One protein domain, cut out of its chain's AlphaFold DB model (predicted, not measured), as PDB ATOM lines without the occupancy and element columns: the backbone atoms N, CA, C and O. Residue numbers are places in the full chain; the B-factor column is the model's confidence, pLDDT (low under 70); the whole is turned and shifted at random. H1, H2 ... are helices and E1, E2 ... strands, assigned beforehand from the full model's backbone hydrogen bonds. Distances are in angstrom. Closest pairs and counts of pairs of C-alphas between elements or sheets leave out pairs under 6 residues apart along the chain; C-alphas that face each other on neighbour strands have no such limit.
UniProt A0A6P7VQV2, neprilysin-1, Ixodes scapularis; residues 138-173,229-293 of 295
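This is residues 138 to 173 and 229 to 293 of the 295 residues of the protein "neprilysin-1" of Ixodes scapularis (UniProt A0A6P7VQV2). A strongly twisted sheet of four strands stands beside two helices, H1 and H2, that lie side by side; short H3 packs on H2. H4, the longest helix, reaches away from the sheet, grazing it with residues 280 to 283, while residues 231 to 236 stick out. The 101 printed residues include H1 E1 E2 E3 H2 H3 E4 H4 in chain order, a mixed class; the mixed sheet runs E1 E2 E4 E3. The whole is compact, radius of gyration of the C-alphas 13.4 A, spans 35 by 30 by 26 A.

Start at H1, residues 138 to 147, which touches H2, residues 255 to 263, at Gly 141 and Leu 262, closest C-alphas 4.1 A, the same way at a shallow tilt of 32 degrees, only just short of steep. H3, residues 267 to 270, touches H2; the closest C-alphas, Pro 256 and Thr 270, are 6.3 A apart. E1, residues 154 to 159, and E2, residues 165 to 170, form an antiparallel hairpin with N 156 and O 168 at 2.9 A. E4, residues 274 to 277, is parallel to E2, with N 276 and O 167 at 2.8 A, and antiparallel to E3, residues 240 to 243, with N 242 and O 275 at 2.8 A. H4, residues 280 to 292, is apart from H1 and H2. In H1, H2 and H4 every O i to N i+4 pair is within hydrogen-bond range; H3 is too short for one.

Find C-alpha 138 at (105.797, 106.176, 139.352), where H1 begins its 13.5 A. E1 and E2 each span 16.1 A. H4 runs 19.2 A to C-alpha 292 at (122.968, 97.964, 141.530).

Residues 174 to 228 are not printed; C-alphas 173 and 229 are 14.1 A apart. The link E3 to H2 is long. Look for pLDDT under 70 at residues 160 to 163, 229 to 237 and 267 to 272.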
ATOM      1  N   GLU A 138     107.219 105.889 139.174       90.94
ATOM      2  CA  GLU A 138     105.797 106.176 139.352       90.94
ATOM      3  C   GLU A 138     105.475 106.311 140.840       90.94
ATOM      4  O   GLU A 138     104.942 107.334 141.272       90.94
ATOM      5  N   ILE A 139     105.913 105.337 141.649       91.69
ATOM      6  CA  ILE A 139     105.736 105.360 143.107       91.69
ATOM      7  C   ILE A 139     106.412 106.599 143.704       91.69
ATOM      8  O   ILE A 139     105.792 107.341 144.469       91.69
ATOM      9  N   ALA A 140     107.671 106.862 143.342       93.19
ATOM     10  CA  ALA A 140     108.412 108.012 143.847       93.19
ATOM     11  C   ALA A 140     107.755 109.342 143.438       93.19
ATOM     12  O   ALA A 140     107.668 110.253 144.263       93.19
ATOM     13  N   GLY A 141     107.266 109.456 142.200       93.50
ATOM     14  CA  GLY A 141     106.548 110.637 141.716       93.50
ATOM     15  C   GLY A 141     105.251 110.880 142.489       93.50
ATOM     16  O   GLY A 141     105.022 111.992 142.969       93.50
ATOM     17  N   MET A 142     104.450 109.831 142.706       92.81
ATOM     18  CA  MET A 142     103.212 109.901 143.493       92.81
ATOM     19  C   MET A 142     103.473 110.239 144.968       92.81
ATOM     20  O   MET A 142     102.742 111.039 145.547       92.81
ATOM     21  N   MET A 143     104.534 109.700 145.580       93.75
ATOM     22  CA  MET A 143     104.928 110.054 146.953       93.75
ATOM     23  C   MET A 143     105.255 111.543 147.089       93.75
ATOM     24  O   MET A 143     104.850 112.182 148.063       93.75
ATOM     25  N   VAL A 144     105.957 112.111 146.107       94.56
ATOM     26  CA  VAL A 144     106.260 113.543 146.104       94.56
ATOM     27  C   VAL A 144     104.982 114.358 145.885       94.56
ATOM     28  O   VAL A 144     104.730 115.296 146.640       94.56
ATOM     29  N   ARG A 145     104.150 113.988 144.905       92.81
ATOM     30  CA  ARG A 145     102.912 114.704 144.557       92.81
ATOM     31  C   ARG A 145     101.895 114.715 145.698       92.81
ATOM     32  O   ARG A 145     101.402 115.775 146.076       92.81
ATOM     33  N   ASP A 146     101.598 113.539 146.244       93.94
ATOM     34  CA  ASP A 146     100.450 113.337 147.131       93.94
ATOM     35  C   ASP A 146     100.826 113.512 148.607       93.94
ATOM     36  O   ASP A 146      99.983 113.908 149.415       93.94
ATOM     37  N   LEU A 147     102.089 113.246 148.971       93.44
ATOM     38  CA  LEU A 147     102.560 113.279 150.362       93.44
ATOM     39  C   LEU A 147     103.680 114.293 150.628       93.44
ATOM     40  O   LEU A 147     104.044 114.482 151.788       93.44
ATOM     41  N   SER A 148     104.246 114.935 149.596       92.81
ATOM     42  CA  SER A 148     105.463 115.759 149.728       92.81
ATOM     43  C   SER A 148     106.629 114.995 150.378       92.81
ATOM     44  O   SER A 148     107.428 115.565 151.125       92.81
ATOM     45  N   LEU A 149     106.721 113.687 150.112       93.12
ATOM     46  CA  LEU A 149     107.820 112.832 150.555       93.12
ATOM     47  C   LEU A 149     108.797 112.605 149.404       93.12
ATOM     48  O   LEU A 149     108.396 112.184 148.325       93.12
ATOM     49  N   HIS A 150     110.083 112.845 149.655       94.12
ATOM     50  CA  HIS A 150     111.145 112.834 148.646       94.12
ATOM     51  C   HIS A 150     112.163 111.712 148.922       94.12
ATOM     52  O   HIS A 150     113.243 111.996 149.441       94.12
ATOM     53  N   PRO A 151     111.835 110.438 148.627       90.50
ATOM     54  CA  PRO A 151     112.627 109.293 149.088       90.50
ATOM     55  C   PRO A 151     114.012 109.171 148.431       90.50
ATOM     56  O   PRO A 151     114.944 108.695 149.071       90.50
ATOM     57  N   LEU A 152     114.161 109.593 147.170       93.00
ATOM     58  CA  LEU A 152     115.393 109.391 146.385       93.00
ATOM     59  C   LEU A 152     116.096 110.699 146.019       93.00
ATOM     60  O   LEU A 152     117.315 110.800 146.115       93.00
ATOM     61  N   ALA A 153     115.324 111.707 145.619       93.31
ATOM     62  CA  ALA A 153     115.806 113.049 145.333       93.31
ATOM     63  C   ALA A 153     114.746 114.063 145.762       93.31
ATOM     64  O   ALA A 153     113.544 113.843 145.576       93.31
ATOM     65  N   PHE A 154     115.186 115.181 146.333       93.94
ATOM     66  CA  PHE A 154     114.311 116.320 146.551       93.94
ATOM     67  C   PHE A 154     113.953 116.941 145.208       93.94
ATOM     68  O   PHE A 154     114.824 117.148 144.365       93.94
ATOM     69  N   VAL A 155     112.675 117.272 145.033       91.88
ATOM     70  CA  VAL A 155     112.174 117.945 143.837       91.88
ATOM     71  C   VAL A 155     111.261 119.073 144.273       91.88
ATOM     72  O   VAL A 155     110.308 118.859 145.011       91.88
ATOM     73  N   GLY A 156     111.557 120.287 143.836       89.06
ATOM     74  CA  GLY A 156     110.795 121.467 144.217       89.06
ATOM     75  C   GLY A 156     110.642 122.430 143.058       89.06
ATOM     76  O   GLY A 156     111.373 122.370 142.075       89.06
ATOM     77  N   VAL A 157     109.696 123.354 143.185       87.56
ATOM     78  CA  VAL A 157     109.540 124.457 142.236       87.56
ATOM     79  C   VAL A 157     110.005 125.733 142.913       87.56
ATOM     80  O   VAL A 157     109.505 126.117 143.971       87.56
ATOM     81  N   ARG A 158     110.970 126.410 142.294       81.25
ATOM     82  CA  ARG A 158     111.459 127.714 142.739       81.25
ATOM     83  C   ARG A 158     110.996 128.786 141.764       81.25
ATOM     84  O   ARG A 158     110.981 128.574 140.557       81.25
ATOM     85  N   ALA A 159     110.666 129.969 142.271       79.50
ATOM     86  CA  ALA A 159     110.495 131.137 141.414       79.50
ATOM     87  C   ALA A 159     111.857 131.523 140.807       79.50
ATOM     88  O   ALA A 159     112.740 132.021 141.511       79.50
ATOM     89  N   GLY A 160     112.043 131.273 139.512       64.75
ATOM     90  CA  GLY A 160     113.188 131.761 138.748       64.75
ATOM     91  C   GLY A 160     113.141 133.281 138.573       64.75
ATOM     92  O   GLY A 160     112.140 133.936 138.874       64.75
ATOM     93  N   ARG A 161     114.227 133.885 138.078       62.34
ATOM     94  CA  ARG A 161     114.246 135.296 137.646       62.34
ATOM     95  C   ARG A 161     114.356 135.337 136.117       62.34
ATOM     96  O   ARG A 161     115.332 134.792 135.612       62.34
ATOM     97  N   PRO A 162     113.412 135.973 135.387       60.25
ATOM     98  CA  PRO A 162     112.351 136.876 135.841       60.25
ATOM     99  C   PRO A 162     110.992 136.162 136.017       60.25
ATOM    100  O   PRO A 162     110.171 136.142 135.111       60.25
ATOM    101  N   GLY A 163     110.726 135.586 137.191       67.88
ATOM    102  CA  GLY A 163     109.398 135.110 137.606       67.88
ATOM    103  C   GLY A 163     108.926 133.772 137.031       67.88
ATOM    104  O   GLY A 163     107.830 133.337 137.374       67.88
ATOM    105  N   THR A 164     109.706 133.102 136.184       77.38
ATOM    106  CA  THR A 164     109.338 131.786 135.641       77.38
ATOM    107  C   THR A 164     109.553 130.703 136.701       77.38
ATOM    108  O   THR A 164     110.677 130.595 137.193       77.38
ATOM    109  N   PRO A 165     108.541 129.897 137.072       83.69
ATOM    110  CA  PRO A 165     108.766 128.742 137.932       83.69
ATOM    111  C   PRO A 165     109.775 127.806 137.261       83.69
ATOM    112  O   PRO A 165     109.679 127.518 136.071       83.69
ATOM    113  N   THR A 166     110.779 127.377 138.014       84.75
ATOM    114  CA  THR A 166     111.853 126.510 137.533       84.75
ATOM    115  C   THR A 166     111.971 125.324 138.469       84.75
ATOM    116  O   THR A 166     111.931 125.479 139.695       84.75
ATOM    117  N   LEU A 167     112.088 124.137 137.878       89.00
ATOM    118  CA  LEU A 167     112.249 122.899 138.620       89.00
ATOM    119  C   LEU A 167     113.624 122.878 139.289       89.00
ATOM    120  O   LEU A 167     114.625 123.264 138.686       89.00
ATOM    121  N   GLN A 168     113.669 122.407 140.526       90.06
ATOM    122  CA  GLN A 168     114.888 122.175 141.280       90.06
ATOM    123  C   GLN A 168     114.957 120.703 141.669       90.06
ATOM    124  O   GLN A 168     113.975 120.166 142.179       90.06
ATOM    125  N   ILE A 169     116.126 120.093 141.487       92.19
ATOM    126  CA  ILE A 169     116.450 118.762 141.995       92.19
ATOM    127  C   ILE A 169     117.640 118.871 142.951       92.19
ATOM    128  O   ILE A 169     118.623 119.568 142.683       92.19
ATOM    129  N   ASP A 170     117.538 118.206 144.094       91.38
ATOM    130  CA  ASP A 170     118.562 118.210 145.136       91.38
ATOM    131  C   ASP A 170     118.596 116.860 145.871       91.38
ATOM    132  O   ASP A 170     117.820 115.942 145.593       91.38
ATOM    133  N   GLU A 171     119.512 116.738 146.820       92.94
ATOM    134  CA  GLU A 171     119.611 115.627 147.756       92.94
ATOM    135  C   GLU A 171     118.298 115.418 148.532       92.94
ATOM    136  O   GLU A 171     117.640 116.392 148.916       92.94
ATOM    137  N   PRO A 172     117.896 114.163 148.794       93.00
ATOM    138  CA  PRO A 172     116.694 113.872 149.560       93.00
ATOM    139  C   PRO A 172     116.869 114.257 151.030       93.00
ATOM    140  O   PRO A 172     117.977 114.399 151.553       93.00
ATOM    141  N   GLN A 173     115.747 114.358 151.739       88.06
ATOM    142  CA  GLN A 173     115.776 114.395 153.196       88.06
ATOM    143  C   GLN A 173     115.807 112.964 153.728       88.06
ATOM    144  O   GLN A 173     114.879 112.194 153.496       88.06
ATOM    145  N   SER A 229     128.543 118.976 153.853       58.31
ATOM    146  CA  SER A 229     128.487 120.363 154.310       58.31
ATOM    147  C   SER A 229     128.477 121.260 153.075       58.31
ATOM    148  O   SER A 229     129.542 121.669 152.601       58.31
ATOM    149  N   SER A 230     127.302 121.619 152.557       53.97
ATOM    150  CA  SER A 230     127.228 122.792 151.690       53.97
ATOM    151  C   SER A 230     127.558 124.009 152.559       53.97
ATOM    152  O   SER A 230     126.704 124.513 153.290       53.97
ATOM    153  N   GLY A 231     128.823 124.441 152.538       55.03
ATOM    154  CA  GLY A 231     129.197 125.759 153.040       55.03
ATOM    155  C   GLY A 231     128.294 126.812 152.399       55.03
ATOM    156  O   GLY A 231     127.717 126.577 151.338       55.03
ATOM    157  N   TRP A 232     128.123 127.956 153.056       53.59
ATOM    158  CA  TRP A 232     127.272 129.022 152.535       53.59
ATOM    159  C   TRP A 232     127.855 129.537 151.207       53.59
ATOM    160  O   TRP A 232     128.783 130.345 151.198       53.59
ATOM    161  N   LEU A 233     127.370 129.004 150.085       64.81
ATOM    162  CA  LEU A 233     127.725 129.454 148.746       64.81
ATOM    163  C   LEU A 233     126.784 130.601 148.355       64.81
ATOM    164  O   LEU A 233     125.596 130.550 148.683       64.81
ATOM    165  N   PRO A 234     127.278 131.628 147.645       65.25
ATOM    166  CA  PRO A 234     126.412 132.610 147.005       65.25
ATOM    167  C   PRO A 234     125.349 131.914 146.142       65.25
ATOM    168  O   PRO A 234     125.664 130.970 145.417       65.25
ATOM    169  N   GLU A 235     124.109 132.410 146.182       60.56
ATOM    170  CA  GLU A 235     122.940 131.837 145.487       60.56
ATOM    171  C   GLU A 235     123.207 131.560 143.992       60.56
ATOM    172  O   GLU A 235     122.768 130.545 143.458       60.56
ATOM    173  N   SER A 236     123.993 132.414 143.324       60.81
ATOM    174  CA  SER A 236     124.351 132.281 141.902       60.81
ATOM    175  C   SER A 236     125.301 131.123 141.577       60.81
ATOM    176  O   SER A 236     125.509 130.831 140.408       60.81
ATOM    177  N   THR A 237     125.925 130.517 142.586       65.19
ATOM    178  CA  THR A 237     126.869 129.389 142.453       65.19
ATOM    179  C   THR A 237     126.359 128.124 143.136       65.19
ATOM    180  O   THR A 237     127.089 127.148 143.258       65.19
ATOM    181  N   GLN A 238     125.127 128.167 143.644       74.56
ATOM    182  CA  GLN A 238     124.533 127.068 144.390       74.56
ATOM    183  C   GLN A 238     123.870 126.035 143.470       74.56
ATOM    184  O   GLN A 238     123.641 124.919 143.913       74.56
ATOM    185  N   PHE A 239     123.565 126.396 142.221       82.62
ATOM    186  CA  PHE A 239     122.840 125.544 141.283       82.62
ATOM    187  C   PHE A 239     123.484 125.563 139.905       82.62
ATOM    188  O   PHE A 239     123.788 126.633 139.376       82.62
ATOM    189  N   ASP A 240     123.576 124.383 139.314       87.44
ATOM    190  CA  ASP A 240     123.922 124.175 137.918       87.44
ATOM    191  C   ASP A 240     122.633 123.918 137.121       87.44
ATOM    192  O   ASP A 240     121.730 123.217 137.582       87.44
ATOM    193  N   ALA A 241     122.513 124.526 135.942       88.88
ATOM    194  CA  ALA A 241     121.342 124.367 135.086       88.88
ATOM    195  C   ALA A 241     121.556 123.219 134.091       88.88
ATOM    196  O   ALA A 241     122.558 123.201 133.382       88.88
ATOM    197  N   PHE A 242     120.583 122.314 134.020       90.06
ATOM    198  CA  PHE A 242     120.555 121.162 133.123       90.06
ATOM    199  C   PHE A 242     119.246 121.138 132.337       90.06
ATOM    200  O   PHE A 242     118.206 121.615 132.796       90.06
ATOM    201  N   THR A 243     119.272 120.545 131.156       89.31
ATOM    202  CA  THR A 243     118.073 120.010 130.506       89.31
ATOM    203  C   THR A 243     117.759 118.618 131.057       89.31
ATOM    204  O   THR A 243     118.625 117.951 131.623       89.31
ATOM    205  N   LEU A 244     116.521 118.147 130.884       86.31
ATOM    206  CA  LEU A 244     116.126 116.800 131.326       86.31
ATOM    207  C   LEU A 244     116.965 115.681 130.695       86.31
ATOM    208  O   LEU A 244     117.194 114.660 131.336       86.31
ATOM    209  N   GLU A 245     117.438 115.878 129.464       86.75
ATOM    210  CA  GLU A 245     118.276 114.911 128.745       86.75
ATOM    211  C   GLU A 245     119.722 114.877 129.262       86.75
ATOM    212  O   GLU A 245     120.396 113.856 129.139       86.75
ATOM    213  N   GLU A 246     120.204 115.974 129.853       91.69
ATOM    214  CA  GLU A 246     121.554 116.072 130.422       91.69
ATOM    215  C   GLU A 246     121.639 115.514 131.849       91.69
ATOM    216  O   GLU A 246     122.743 115.347 132.376       91.69
ATOM    217  N   LEU A 247     120.501 115.232 132.492       91.38
ATOM    218  CA  LEU A 247     120.493 114.651 133.830       91.38
ATOM    219  C   LEU A 247     121.098 113.236 133.813       91.38
ATOM    220  O   LEU A 247     120.813 112.447 132.907       91.38
ATOM    221  N   PRO A 248     121.881 112.862 134.845       91.69
ATOM    222  CA  PRO A 248     122.365 111.494 134.991       91.69
ATOM    223  C   PRO A 248     121.198 110.501 134.960       91.69
ATOM    224  O   PRO A 248     120.217 110.695 135.672       91.69
ATOM    225  N   SER A 249     121.313 109.432 134.175       87.44
ATOM    226  CA  SER A 249     120.284 108.393 134.025       87.44
ATOM    227  C   SER A 249     120.841 106.993 134.308       87.44
ATOM    228  O   SER A 249     122.056 106.794 134.378       87.44
ATOM    229  N   SER A 250     119.947 106.021 134.504       88.19
ATOM    230  CA  SER A 250     120.282 104.597 134.631       88.19
ATOM    231  C   SER A 250     119.194 103.741 133.980       88.19
ATOM    232  O   SER A 250     118.073 104.209 133.807       88.19
ATOM    233  N   ASP A 251     119.486 102.475 133.675       87.62
ATOM    234  CA  ASP A 251     118.496 101.555 133.081       87.62
ATOM    235  C   ASP A 251     117.274 101.308 133.989       87.62
ATOM    236  O   ASP A 251     116.211 100.915 133.512       87.62
ATOM    237  N   ASN A 252     117.425 101.559 135.294       88.12
ATOM    238  CA  ASN A 252     116.384 101.399 136.311       88.12
ATOM    239  C   ASN A 252     115.748 102.739 136.737       88.12
ATOM    240  O   ASN A 252     115.036 102.760 137.740       88.12
ATOM    241  N   TRP A 253     116.052 103.853 136.055       91.94
ATOM    242  CA  TRP A 253     115.502 105.167 136.403       91.94
ATOM    243  C   TRP A 253     115.299 106.090 135.196       91.94
ATOM    244  O   TRP A 253     116.255 106.479 134.518       91.94
ATOM    245  N   SER A 254     114.061 106.542 135.011       91.12
ATOM    246  CA  SER A 254     113.643 107.504 133.992       91.12
ATOM    247  C   SER A 254     113.110 108.804 134.609       91.12
ATOM    248  O   SER A 254     111.995 108.859 135.130       91.12
ATOM    249  N   TRP A 255     113.870 109.899 134.476       91.19
ATOM    250  CA  TRP A 255     113.409 111.233 134.887       91.19
ATOM    251  C   TRP A 255     112.094 111.656 134.219       91.19
ATOM    252  O   TRP A 255     111.226 112.153 134.934       91.19
ATOM    253  N   PRO A 256     111.881 111.447 132.902       89.75
ATOM    254  CA  PRO A 256     110.594 111.754 132.284       89.75
ATOM    255  C   PRO A 256     109.422 110.985 132.902       89.75
ATOM    256  O   PRO A 256     108.379 111.590 133.129       89.75
ATOM    257  N   ALA A 257     109.594 109.694 133.215       90.00
ATOM    258  CA  ALA A 257     108.544 108.888 133.844       90.00
ATOM    259  C   ALA A 257     108.236 109.380 135.266       90.00
ATOM    260  O   ALA A 257     107.077 109.570 135.623       90.00
ATOM    261  N   PHE A 258     109.279 109.678 136.046       92.50
ATOM    262  CA  PHE A 258     109.135 110.238 137.388       92.50
ATOM    263  C   PHE A 258     108.408 111.594 137.371       92.50
ATOM    264  O   PHE A 258     107.501 111.825 138.169       92.50
ATOM    265  N   LEU A 259     108.780 112.495 136.455       90.56
ATOM    266  CA  LEU A 259     108.153 113.817 136.349       90.56
ATOM    267  C   LEU A 259     106.719 113.739 135.820       90.56
ATOM    268  O   LEU A 259     105.877 114.508 136.271       90.56
ATOM    269  N   SER A 260     106.435 112.809 134.909       90.25
ATOM    270  CA  SER A 260     105.072 112.509 134.454       90.25
ATOM    271  C   SER A 260     104.187 112.085 135.632       90.25
ATOM    272  O   SER A 260     103.140 112.695 135.842       90.25
ATOM    273  N   ALA A 261     104.652 111.167 136.486       91.50
ATOM    274  CA  ALA A 261     103.916 110.763 137.686       91.50
ATOM    275  C   ALA A 261     103.765 111.903 138.715       91.50
ATOM    276  O   ALA A 261     102.694 112.085 139.297       91.50
ATOM    277  N   LEU A 262     104.815 112.706 138.917       91.69
ATOM    278  CA  LEU A 262     104.798 113.857 139.827       91.69
ATOM    279  C   LEU A 262     103.791 114.937 139.399       91.69
ATOM    280  O   LEU A 262     103.092 115.499 140.241       91.69
ATOM    281  N   PHE A 263     103.725 115.246 138.105       89.25
ATOM    282  CA  PHE A 263     102.889 116.325 137.571       89.25
ATOM    283  C   PHE A 263     101.578 115.839 136.940       89.25
ATOM    284  O   PHE A 263     100.902 116.636 136.298       89.25
ATOM    285  N   ASP A 264     101.210 114.569 137.137       87.00
ATOM    286  CA  ASP A 264      99.981 113.968 136.595       87.00
ATOM    287  C   ASP A 264      99.852 114.176 135.073       87.00
ATOM    288  O   ASP A 264      98.840 114.651 134.562       87.00
ATOM    289  N   ASP A 265     100.938 113.878 134.351       77.44
ATOM    290  CA  ASP A 265     101.073 114.031 132.897       77.44
ATOM    291  C   ASP A 265     100.927 115.466 132.346       77.44
ATOM    292  O   ASP A 265     100.667 115.655 131.152       77.44
ATOM    293  N   ASP A 266     101.164 116.503 133.160       76.94
ATOM    294  CA  ASP A 266     101.217 117.881 132.653       76.94
ATOM    295  C   ASP A 266     102.396 118.081 131.676       76.94
ATOM    296  O   ASP A 266     103.561 118.285 132.046       76.94
ATOM    297  N   ALA A 267     102.061 118.049 130.385       66.25
ATOM    298  CA  ALA A 267     102.992 118.195 129.272       66.25
ATOM    299  C   ALA A 267     103.771 119.523 129.278       66.25
ATOM    300  O   ALA A 267     104.822 119.619 128.642       66.25
ATOM    301  N   ALA A 268     103.295 120.551 129.993       64.75
ATOM    302  CA  ALA A 268     103.986 121.836 130.085       64.75
ATOM    303  C   ALA A 268     105.314 121.751 130.857       64.75
ATOM    304  O   ALA A 268     106.171 122.618 130.682       64.75
ATOM    305  N   VAL A 269     105.502 120.718 131.689       67.81
ATOM    306  CA  VAL A 269     106.698 120.536 132.531       67.81
ATOM    307  C   VAL A 269     107.605 119.410 132.017       67.81
ATOM    308  O   VAL A 269     108.812 119.429 132.256       67.81
ATOM    309  N   THR A 270     107.064 118.445 131.270       64.31
ATOM    310  CA  THR A 270     107.771 117.204 130.902       64.31
ATOM    311  C   THR A 270     108.614 117.291 129.625       64.31
ATOM    312  O   THR A 270     109.498 116.457 129.437       64.31
ATOM    313  N   SER A 271     108.431 118.307 128.772       61.88
ATOM    314  CA  SER A 271     109.258 118.509 127.569       61.88
ATOM    315  C   SER A 271     109.991 119.856 127.599       61.88
ATOM    316  O   SER A 271     109.355 120.905 127.567       61.88
ATOM    317  N   ASN A 272     111.329 119.829 127.616       64.19
ATOM    318  CA  ASN A 272     112.242 120.990 127.571       64.19
ATOM    319  C   ASN A 272     112.331 121.881 128.826       64.19
ATOM    320  O   ASN A 272     112.800 123.019 128.733       64.19
ATOM    321  N   ALA A 273     111.943 121.392 130.006       71.50
ATOM    322  CA  ALA A 273     112.164 122.141 131.239       71.50
ATOM    323  C   ALA A 273     113.664 122.246 131.570       71.50
ATOM    324  O   ALA A 273     114.386 121.247 131.604       71.50
ATOM    325  N   THR A 274     114.129 123.465 131.848       85.75
ATOM    326  CA  THR A 274     115.405 123.671 132.539       85.75
ATOM    327  C   THR A 274     115.238 123.274 134.001       85.75
ATOM    328  O   THR A 274     114.312 123.727 134.678       85.75
ATOM    329  N   VAL A 275     116.162 122.454 134.485       89.62
ATOM    330  CA  VAL A 275     116.218 121.961 135.855       89.62
ATOM    331  C   VAL A 275     117.458 122.516 136.535       89.62
ATOM    332  O   VAL A 275     118.559 122.453 135.998       89.62
ATOM    333  N   LEU A 276     117.279 123.064 137.730       90.31
ATOM    334  CA  LEU A 276     118.367 123.521 138.581       90.31
ATOM    335  C   LEU A 276     118.783 122.390 139.516       90.31
ATOM    336  O   LEU A 276     117.984 121.928 140.327       90.31
ATOM    337  N   VAL A 277     120.035 121.962 139.430       91.31
ATOM    338  CA  VAL A 277     120.589 120.891 140.257       91.31
ATOM    339  C   VAL A 277     121.616 121.482 141.209       91.31
ATOM    340  O   VAL A 277     122.576 122.115 140.778       91.31
ATOM    341  N   LYS A 278     121.421 121.282 142.513       87.56
ATOM    342  CA  LYS A 278     122.358 121.787 143.530       87.56
ATOM    343  C   LYS A 278     123.573 120.880 143.715       87.56
ATOM    344  O   LYS A 278     124.696 121.365 143.802       87.56
ATOM    345  N   SER A 279     123.335 119.569 143.733       88.62
ATOM    346  CA  SER A 279     124.364 118.557 143.977       88.62
ATOM    347  C   SER A 279     124.416 117.539 142.827       88.62
ATOM    348  O   SER A 279     123.961 116.403 142.977       88.62
ATOM    349  N   PRO A 280     124.989 117.895 141.653       90.25
ATOM    350  CA  PRO A 280     125.050 116.993 140.495       90.25
ATOM    351  C   PRO A 280     125.788 115.679 140.785       90.25
ATOM    352  O   PRO A 280     125.392 114.613 140.317       90.25
ATOM    353  N   LYS A 281     126.827 115.734 141.628       90.50
ATOM    354  CA  LYS A 281     127.594 114.552 142.058       90.50
ATOM    355  C   LYS A 281     126.749 113.547 142.836       90.50
ATOM    356  O   LYS A 281     126.961 112.343 142.690       90.50
ATOM    357  N   PHE A 282     125.801 114.031 143.640       93.25
ATOM    358  CA  PHE A 282     124.854 113.160 144.324       93.25
ATOM    359  C   PHE A 282     123.990 112.416 143.302       93.25
ATOM    360  O   PHE A 282     123.868 111.199 143.402       93.25
ATOM    361  N   LEU A 283     123.476 113.097 142.268       94.25
ATOM    362  CA  LEU A 283     122.662 112.451 141.230       94.25
ATOM    363  C   LEU A 283     123.434 111.366 140.470       94.25
ATOM    364  O   LEU A 283     122.906 110.277 140.255       94.25
ATOM    365  N   GLU A 284     124.705 111.598 140.132       93.56
ATOM    366  CA  GLU A 284     125.551 110.552 139.537       93.56
ATOM    367  C   GLU A 284     125.710 109.329 140.454       93.56
ATOM    368  O   GLU A 284     125.747 108.186 139.990       93.56
ATOM    369  N   LYS A 285     125.844 109.554 141.767       94.31
ATOM    370  CA  LYS A 285     125.954 108.475 142.753       94.31
ATOM    371  C   LYS A 285     124.620 107.751 142.936       94.31
ATOM    372  O   LYS A 285     124.633 106.525 143.007       94.31
ATOM    373  N   LEU A 286     123.504 108.476 142.945       95.25
ATOM    374  CA  LEU A 286     122.154 107.921 143.000       95.25
ATOM    375  C   LEU A 286     121.907 106.977 141.821       95.25
ATOM    376  O   LEU A 286     121.501 105.841 142.039       95.25
ATOM    377  N   MET A 287     122.247 107.385 140.594       94.81
ATOM    378  CA  MET A 287     122.088 106.520 139.415       94.81
ATOM    379  C   MET A 287     122.880 105.213 139.538       94.81
ATOM    380  O   MET A 287     122.380 104.151 139.178       94.81
ATOM    381  N   LYS A 288     124.089 105.259 140.113       94.00
ATOM    382  CA  LYS A 288     124.885 104.049 140.386       94.00
ATOM    383  C   LYS A 288     124.218 103.141 141.420       94.00
ATOM    384  O   LYS A 288     124.224 101.931 141.231       94.00
ATOM    385  N   ILE A 289     123.649 103.713 142.483       93.44
ATOM    386  CA  ILE A 289     122.931 102.962 143.525       93.44
ATOM    387  C   ILE A 289     121.701 102.268 142.925       93.44
ATOM    388  O   ILE A 289     121.515 101.069 143.137       93.44
ATOM    389  N   LEU A 290     120.902 102.984 142.128       91.69
ATOM    390  CA  LEU A 290     119.694 102.449 141.484       91.69
ATOM    391  C   LEU A 290     120.007 101.367 140.440       91.69
ATOM    392  O   LEU A 290     119.226 100.437 140.260       91.69
ATOM    393  N   GLN A 291     121.169 101.436 139.789       88.56
ATOM    394  CA  GLN A 291     121.607 100.402 138.851       88.56
ATOM    395  C   GLN A 291     121.994  99.086 139.548       88.56
ATOM    396  O   GLN A 291     121.831  98.014 138.969       88.56
ATOM    397  N   THR A 292     122.524  99.150 140.773       85.06
ATOM    398  CA  THR A 292     122.968  97.964 141.530       85.06
ATOM    399  C   THR A 292     121.915  97.391 142.472       85.06
ATOM    400  O   THR A 292     122.064  96.254 142.918       85.06
ATOM    401  N   SER A 293     120.888  98.168 142.806       78.88
ATOM    402  CA  SER A 293     119.833  97.756 143.734       78.88
ATOM    403  C   SER A 293     118.776  96.923 143.008       78.88
ATOM    404  O   SER A 293     118.472  97.175 141.841       78.88
TER     405      SER A 293